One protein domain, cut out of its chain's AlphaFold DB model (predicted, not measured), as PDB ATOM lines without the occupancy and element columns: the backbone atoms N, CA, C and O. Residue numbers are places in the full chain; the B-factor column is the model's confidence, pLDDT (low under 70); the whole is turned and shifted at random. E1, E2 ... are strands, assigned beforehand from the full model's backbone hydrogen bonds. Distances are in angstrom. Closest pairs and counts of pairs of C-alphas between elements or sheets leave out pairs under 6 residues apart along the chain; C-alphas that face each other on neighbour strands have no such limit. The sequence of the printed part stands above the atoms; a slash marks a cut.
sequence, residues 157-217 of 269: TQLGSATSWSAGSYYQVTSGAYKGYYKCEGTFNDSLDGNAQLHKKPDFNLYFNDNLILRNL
ATOM      1  N   THR A 157     286.489 461.004 332.157       98.00
ATOM      2  CA  THR A 157     285.262 461.807 332.211       98.00
ATOM      3  C   THR A 157     284.299 461.205 333.228       98.00
ATOM      4  O   THR A 157     283.944 460.032 333.121       98.00
ATOM      5  N   GLN A 158     283.857 462.006 334.197       97.19
ATOM      6  CA  GLN A 158     282.874 461.592 335.196       97.19
ATOM      7  C   GLN A 158     281.831 462.688 335.461       97.19
ATOM      8  O   GLN A 158     282.020 463.871 335.161       97.19
ATOM      9  N   LEU A 159     280.693 462.269 336.012       97.75
ATOM     10  CA  LEU A 159     279.673 463.151 336.576       97.75
ATOM     11  C   LEU A 159     280.008 463.434 338.047       97.75
ATOM     12  O   LEU A 159     280.603 462.590 338.711       97.75
ATOM     13  N   GLY A 160     279.577 464.576 338.585       95.75
ATOM     14  CA  GLY A 160     279.749 464.893 340.012       95.75
ATOM     15  C   GLY A 160     279.016 463.924 340.958       95.75
ATOM     16  O   GLY A 160     279.377 463.813 342.125       95.75
ATOM     17  N   SER A 161     278.058 463.148 340.437       96.50
ATOM     18  CA  SER A 161     277.368 462.068 341.149       96.50
ATOM     19  C   SER A 161     278.112 460.722 341.150       96.50
ATOM     20  O   SER A 161     277.589 459.747 341.689       96.50
ATOM     21  N   ALA A 162     279.273 460.620 340.494       96.38
ATOM     22  CA  ALA A 162     280.063 459.390 340.463       96.38
ATOM     23  C   ALA A 162     280.672 459.084 341.838       96.38
ATOM     24  O   ALA A 162     281.037 459.994 342.576       96.38
ATOM     25  N   THR A 163     280.810 457.798 342.166       96.25
ATOM     26  CA  THR A 163     281.211 457.324 343.501       96.25
ATOM     27  C   THR A 163     282.568 456.625 343.530       96.25
ATOM     28  O   THR A 163     282.891 455.977 344.518       96.25
ATOM     29  N   SER A 164     283.366 456.698 342.461       95.75
ATOM     30  CA  SER A 164     284.654 456.001 342.390       95.75
ATOM     31  C   SER A 164     285.733 456.888 341.788       95.75
ATOM     32  O   SER A 164     285.714 457.192 340.592       95.75
ATOM     33  N   TRP A 165     286.684 457.267 342.642       97.38
ATOM     34  CA  TRP A 165     287.778 458.174 342.328       97.38
ATOM     35  C   TRP A 165     289.089 457.553 342.805       97.38
ATOM     36  O   TRP A 165     289.390 457.508 343.997       97.38
ATOM     37  N   SER A 166     289.887 457.042 341.875       97.44
ATOM     38  CA  SER A 166     291.179 456.414 342.173       97.44
ATOM     39  C   SER A 166     292.301 457.441 342.323       97.44
ATOM     40  O   SER A 166     292.447 458.321 341.471       97.44
ATOM     41  N   ALA A 167     293.125 457.296 343.366       97.06
ATOM     42  CA  ALA A 167     294.321 458.114 343.563       97.06
ATOM     43  C   ALA A 167     295.258 458.066 342.339       97.06
ATOM     44  O   ALA A 167     295.383 457.043 341.666       97.06
ATOM     45  N   GLY A 168     295.904 459.191 342.035       95.69
ATOM     46  CA  GLY A 168     296.787 459.380 340.883       95.69
ATOM     47  C   GLY A 168     296.073 459.591 339.545       95.69
ATOM     48  O   GLY A 168     296.715 460.019 338.589       95.69
ATOM     49  N   SER A 169     294.764 459.331 339.460       97.50
ATOM     50  CA  SER A 169     294.000 459.534 338.225       97.50
ATOM     51  C   SER A 169     293.597 460.994 338.031       97.50
ATOM     52  O   SER A 169     293.398 461.743 338.992       97.50
ATOM     53  N   TYR A 170     293.434 461.381 336.769       97.94
ATOM     54  CA  TYR A 170     292.978 462.707 336.370       97.94
ATOM     55  C   TYR A 170     291.518 462.644 335.944       97.94
ATOM     56  O   TYR A 170     291.139 461.761 335.180       97.94
ATOM     57  N   TYR A 171     290.704 463.586 336.412       98.06
ATOM     58  CA  TYR A 171     289.266 463.608 336.157       98.06
ATOM     59  C   TYR A 171     288.821 464.905 335.497       98.06
ATOM     60  O   TYR A 171     289.223 465.997 335.903       98.06
ATOM     61  N   GLN A 172     287.945 464.762 334.507       98.00
ATOM     62  CA  GLN A 172     287.109 465.839 333.996       98.00
ATOM     63  C   GLN A 172     285.701 465.639 334.557       98.00
ATOM     64  O   GLN A 172     284.962 464.754 334.120       98.00
ATOM     65  N   VAL A 173     285.329 466.471 335.526       98.00
ATOM     66  CA  VAL A 173     283.997 466.461 336.133       98.00
ATOM     67  C   VAL A 173     283.080 467.366 335.316       98.00
ATOM     68  O   VAL A 173     283.312 468.572 335.213       98.00
ATOM     69  N   THR A 174     282.046 466.785 334.710       97.81
ATOM     70  CA  THR A 174     281.215 467.453 333.684       97.81
ATOM     71  C   THR A 174     279.862 467.967 334.198       97.81
ATOM     72  O   THR A 174     279.224 468.821 333.568       97.81
ATOM     73  N   SER A 175     279.431 467.521 335.378       96.88
ATOM     74  CA  SER A 175     278.179 467.924 336.033       96.88
ATOM     75  C   SER A 175     278.405 468.369 337.481       96.88
ATOM     76  O   SER A 175     279.490 468.171 338.019       96.88
ATOM     77  N   GLY A 176     277.382 468.965 338.098       94.75
ATOM     78  CA  GLY A 176     277.408 469.266 339.531       94.75
ATOM     79  C   GLY A 176     277.966 470.629 339.921       94.75
ATOM     80  O   GLY A 176     278.253 471.475 339.069       94.75
ATOM     81  N   ALA A 177     278.112 470.832 341.230       92.50
ATOM     82  CA  ALA A 177     278.713 472.038 341.808       92.50
ATOM     83  C   ALA A 177     280.246 472.031 341.675       92.50
ATOM     84  O   ALA A 177     280.892 473.080 341.688       92.50
ATOM     85  N   TYR A 178     280.822 470.842 341.500       95.31
ATOM     86  CA  TYR A 178     282.262 470.605 341.453       95.31
ATOM     87  C   TYR A 178     282.779 470.305 340.040       95.31
ATOM     88  O   TYR A 178     283.740 469.557 339.871       95.31
ATOM     89  N   LYS A 179     282.158 470.890 339.005       96.44
ATOM     90  CA  LYS A 179     282.660 470.803 337.622       96.44
ATOM     91  C   LYS A 179     284.079 471.355 337.521       96.44
ATOM     92  O   LYS A 179     284.370 472.434 338.039       96.44
ATOM     93  N   GLY A 180     284.935 470.657 336.782       96.75
ATOM     94  CA  GLY A 180     286.306 471.096 336.548       96.75
ATOM     95  C   GLY A 180     287.274 469.962 336.240       96.75
ATOM     96  O   GLY A 180     286.878 468.817 336.021       96.75
ATOM     97  N   TYR A 181     288.556 470.317 336.234       97.25
ATOM     98  CA  TYR A 181     289.672 469.409 335.990       97.25
ATOM     99  C   TYR A 181     290.430 469.179 337.289       97.25
ATOM    100  O   TYR A 181     290.822 470.140 337.961       97.25
ATOM    101  N   TYR A 182     290.632 467.910 337.630       97.19
ATOM    102  CA  TYR A 182     291.206 467.528 338.910       97.19
ATOM    103  C   TYR A 182     292.228 466.408 338.775       97.19
ATOM    104  O   TYR A 182     292.099 465.532 337.920       97.19
ATOM    105  N   LYS A 183     293.203 466.405 339.681       97.06
ATOM    106  CA  LYS A 183     294.018 465.238 340.009       97.06
ATOM    107  C   LYS A 183     293.522 464.662 341.330       97.06
ATOM    108  O   LYS A 183     293.416 465.389 342.315       97.06
ATOM    109  N   CYS A 184     293.226 463.371 341.358       97.06
ATOM    110  CA  CYS A 184     292.846 462.676 342.580       97.06
ATOM    111  C   CYS A 184     294.102 462.353 343.398       97.06
ATOM    112  O   CYS A 184     294.960 461.601 342.945       97.06
ATOM    113  N   GLU A 185     294.244 462.952 344.576       96.12
ATOM    114  CA  GLU A 185     295.413 462.779 345.453       96.12
ATOM    115  C   GLU A 185     295.223 461.617 346.439       96.12
ATOM    116  O   GLU A 185     296.200 461.029 346.896       96.12
ATOM    117  N   GLY A 186     293.974 461.240 346.723       93.75
ATOM    118  CA  GLY A 186     293.627 460.117 347.589       93.75
ATOM    119  C   GLY A 186     292.350 459.429 347.121       93.75
ATOM    120  O   GLY A 186     291.460 460.079 346.584       93.75
ATOM    121  N   THR A 187     292.257 458.110 347.308       94.75
ATOM    122  CA  THR A 187     291.082 457.343 346.878       94.75
ATOM    123  C   THR A 187     289.825 457.829 347.594       94.75
ATOM    124  O   THR A 187     289.804 457.926 348.821       94.75
ATOM    125  N   PHE A 188     288.766 458.081 346.828       96.00
ATOM    126  CA  PHE A 188     287.472 458.532 347.333       96.00
ATOM    127  C   PHE A 188     286.355 457.679 346.742       96.00
ATOM    128  O   PHE A 188     286.327 457.427 345.538       96.00
ATOM    129  N   ASN A 189     285.456 457.210 347.607       95.56
ATOM    130  CA  ASN A 189     284.413 456.244 347.258       95.56
ATOM    131  C   ASN A 189     283.012 456.786 347.572       95.56
ATOM    132  O   ASN A 189     282.210 456.109 348.213       95.56
ATOM    133  N   ASP A 190     282.741 458.031 347.186       95.88
ATOM    134  CA  ASP A 190     281.435 458.661 347.361       95.88
ATOM    135  C   ASP A 190     281.193 459.726 346.275       95.88
ATOM    136  O   ASP A 190     282.093 460.064 345.500       95.88
ATOM    137  N   SER A 191     279.959 460.213 346.192       95.69
ATOM    138  CA  SER A 191     279.522 461.277 345.290       95.69
ATOM    139  C   SER A 191     280.139 462.615 345.684       95.69
ATOM    140  O   SER A 191     280.091 462.993 346.856       95.69
ATOM    141  N   LEU A 192     280.657 463.378 344.714       96.12
ATOM    142  CA  LEU A 192     281.122 464.739 344.995       96.12
ATOM    143  C   LEU A 192     279.949 465.644 345.367       96.12
ATOM    144  O   LEU A 192     280.011 466.357 346.360       96.12
ATOM    145  N   ASP A 193     278.866 465.589 344.592       93.44
ATOM    146  CA  ASP A 193     277.701 466.460 344.790       93.44
ATOM    147  C   ASP A 193     276.819 466.033 345.980       93.44
ATOM    148  O   ASP A 193     276.002 466.820 346.454       93.44
ATOM    149  N   GLY A 194     276.941 464.783 346.440       90.19
ATOM    150  CA  GLY A 194     276.088 464.204 347.485       90.19
ATOM    151  C   GLY A 194     276.710 464.146 348.881       90.19
ATOM    152  O   GLY A 194     275.992 463.894 349.849       90.19
ATOM    153  N   ASN A 195     278.020 464.360 349.008       93.50
ATOM    154  CA  ASN A 195     278.718 464.183 350.277       93.50
ATOM    155  C   ASN A 195     278.794 465.498 351.071       93.50
ATOM    156  O   ASN A 195     279.506 466.428 350.700       93.50
ATOM    157  N   ALA A 196     278.101 465.554 352.212       90.94
ATOM    158  CA  ALA A 196     278.040 466.742 353.069       90.94
ATOM    159  C   ALA A 196     279.366 467.093 353.778       90.94
ATOM    160  O   ALA A 196     279.510 468.199 354.291       90.94
ATOM    161  N   GLN A 197     280.324 466.162 353.840       93.50
ATOM    162  CA  GLN A 197     281.649 466.389 354.425       93.50
ATOM    163  C   GLN A 197     282.667 466.879 353.385       93.50
ATOM    164  O   GLN A 197     283.743 467.362 353.759       93.50
ATOM    165  N   LEU A 198     282.343 466.768 352.091       95.31
ATOM    166  CA  LEU A 198     283.162 467.296 351.013       95.31
ATOM    167  C   LEU A 198     282.985 468.812 350.917       95.31
ATOM    168  O   LEU A 198     281.871 469.321 350.805       95.31
ATOM    169  N   HIS A 199     284.094 469.542 350.920       93.81
ATOM    170  CA  HIS A 199     284.071 470.995 350.810       93.81
ATOM    171  C   HIS A 199     285.238 471.518 349.974       93.81
ATOM    172  O   HIS A 199     286.334 470.953 349.948       93.81
ATOM    173  N   LYS A 200     284.993 472.633 349.285       95.31
ATOM    174  CA  LYS A 200     285.996 473.360 348.503       95.31
ATOM    175  C   LYS A 200     286.647 474.435 349.369       95.31
ATOM    176  O   LYS A 200     285.933 475.233 349.976       95.31
ATOM    177  N   LYS A 201     287.981 474.473 349.424       94.81
ATOM    178  CA  LYS A 201     288.738 475.518 350.144       94.81
ATOM    179  C   LYS A 201     289.106 476.685 349.200       94.81
ATOM    180  O   LYS A 201     288.877 476.580 347.992       94.81
ATOM    181  N   PRO A 202     289.634 477.822 349.712       93.38
ATOM    182  CA  PRO A 202     289.995 478.985 348.884       93.38
ATOM    183  C   PRO A 202     291.054 478.717 347.806       93.38
ATOM    184  O   PRO A 202     291.151 479.471 346.846       93.38
ATOM    185  N   ASP A 203     291.820 477.633 347.937       88.69
ATOM    186  CA  ASP A 203     292.762 477.132 346.928       88.69
ATOM    187  C   ASP A 203     292.078 476.334 345.798       88.69
ATOM    188  O   ASP A 203     292.742 475.733 344.955       88.69
ATOM    189  N   PHE A 204     290.742 476.313 345.796       93.56
ATOM    190  CA  PHE A 204     289.860 475.614 344.864       93.56
ATOM    191  C   PHE A 204     289.957 474.083 344.875       93.56
ATOM    192  O   PHE A 204     289.245 473.430 344.100       93.56
ATOM    193  N   ASN A 205     290.762 473.507 345.764       96.19
ATOM    194  CA  ASN A 205     290.869 472.068 345.942       96.19
ATOM    195  C   ASN A 205     289.683 471.526 346.757       96.19
ATOM    196  O   ASN A 205     289.041 472.265 347.512       96.19
ATOM    197  N   LEU A 206     289.382 470.234 346.598       96.75
ATOM    198  CA  LEU A 206     288.312 469.558 347.338       96.75
ATOM    199  C   LEU A 206     288.884 468.691 348.454       96.75
ATOM    200  O   LEU A 206     289.815 467.904 348.236       96.75
ATOM    201  N   TYR A 207     288.274 468.829 349.627       96.62
ATOM    202  CA  TYR A 207     288.687 468.192 350.863       96.62
ATOM    203  C   TYR A 207     287.558 467.353 351.450       96.62
ATOM    204  O   TYR A 207     286.412 467.794 351.471       96.62
ATOM    205  N   PHE A 208     287.893 466.178 351.977       95.50
ATOM    206  CA  PHE A 208     286.995 465.299 352.731       95.50
ATOM    207  C   PHE A 208     287.650 464.983 354.074       95.50
ATOM    208  O   PHE A 208     288.791 464.513 354.121       95.50
ATOM    209  N   ASN A 209     286.948 465.285 355.169       91.44
ATOM    210  CA  ASN A 209     287.499 465.218 356.528       91.44
ATOM    211  C   ASN A 209     288.869 465.916 356.635       91.44
ATOM    212  O   ASN A 209     289.825 465.346 357.151       91.44
ATOM    213  N   ASP A 210     288.971 467.113 356.047       91.06
ATOM    214  CA  ASP A 210     290.181 467.948 355.979       91.06
ATOM    215  C   ASP A 210     291.396 467.377 355.238       91.06
ATOM    216  O   ASP A 210     292.413 468.061 355.111       91.06
ATOM    217  N   ASN A 211     291.280 466.193 354.644       94.31
ATOM    218  CA  ASN A 211     292.304 465.648 353.761       94.31
ATOM    219  C   ASN A 211     292.092 466.160 352.337       94.31
ATOM    220  O   ASN A 211     290.955 466.305 351.899       94.31
ATOM    221  N   LEU A 212     293.172 466.448 351.610       96.06
ATOM    222  CA  LEU A 212     293.088 466.810 350.196       96.06
ATOM    223  C   LEU A 212     292.753 465.563 349.372       96.06
ATOM    224  O   LEU A 212     293.494 464.584 349.423       96.06
ATOM    225  N   ILE A 213     291.675 465.619 348.590       96.75
ATOM    226  CA  ILE A 213     291.189 464.468 347.813       96.75
ATOM    227  C   ILE A 213     291.301 464.728 346.320       96.75
ATOM    228  O   ILE A 213     291.807 463.892 345.579       96.75
ATOM    229  N   LEU A 214     290.874 465.912 345.878       97.06
ATOM    230  CA  LEU A 214     290.949 466.329 344.483       97.06
ATOM    231  C   LEU A 214     291.636 467.689 344.403       97.06
ATOM    232  O   LEU A 214     291.090 468.707 344.835       97.06
ATOM    233  N   ARG A 215     292.837 467.701 343.825       96.44
ATOM    234  CA  ARG A 215     293.563 468.927 343.506       96.44
ATOM    235  C   ARG A 215     293.014 469.523 342.220       96.44
ATOM    236  O   ARG A 215     292.975 468.843 341.198       96.44
ATOM    237  N   ASN A 216     292.616 470.784 342.260       95.12
ATOM    238  CA  ASN A 216     292.179 471.530 341.095       95.12
ATOM    239  C   ASN A 216     293.362 471.835 340.164       95.12
ATOM    240  O   ASN A 216     294.439 472.224 340.617       95.12
ATOM    241  N   LEU A 217     293.149 471.660 338.860       93.88
ATOM    242  CA  LEU A 217     294.142 471.959 337.821       93.88
ATOM    243  C   LEU A 217     293.852 473.270 337.076       93.88
ATOM    244  O   LEU A 217     294.631 473.676 336.219       93.88
TER     245      LEU A 217
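AT A GLANCE: This is residues 157 to 217 of the 269 residues of an uncharacterized protein of Vibrio mediterranei (UniProt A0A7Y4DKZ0). With little regular structure, this is a small rounded body: a twisted, curled sheet of five short strands forms an open C, and unnamed loops, among them residues 159 to 163 and 191 to 196, lie across its open side. The printed part has 61 residues, of which 21 are in the named strands E1 to E5, in that order along the chain, with no named helix; the class of the named elements is all strand, and the sheet, all antiparallel, has the order E1 E2 E5 E4 E3. It is compact, radius of gyration 9.8 A, spanning 24 by 22 by 20 A.

IN THESE COORDINATES: Find E1, residues 170 to 173, from C-alpha 170 at (292.978, 462.707, 336.370); then E2, residues 180 to 184, 12.2 A from first to last C-alpha; E3, residues 198 to 200; E4, residues 206 to 208; and E5, residues 211 to 216, 14.0 A from first to last C-alpha, ending with C-alpha 216 at (292.179, 471.530, 341.095).

HOW THE PARTS SIT: Look for N 171 and O 182 at 2.8 A in hairpin E1-E2, N 183 and O 215 at 2.9 A between E2 and E5, N 206 and O 214 at 2.9 A in hairpin E4-E5, and N 207 and O 199 at 2.9 A in hairpin E3-E4. E3 E4 E5 form a meander, each strand the antiparallel neighbour of the one before; E2 beside E5 completes a Greek key, E2 E3 E4 E5.

THE WHOLE: The C-alphas of Thr 157 and Asp 210, the farthest apart, are 25.0 A apart. The link E2 to E3 is long; the printed part has no cut, and no printed residue is under 70 in pLDDT.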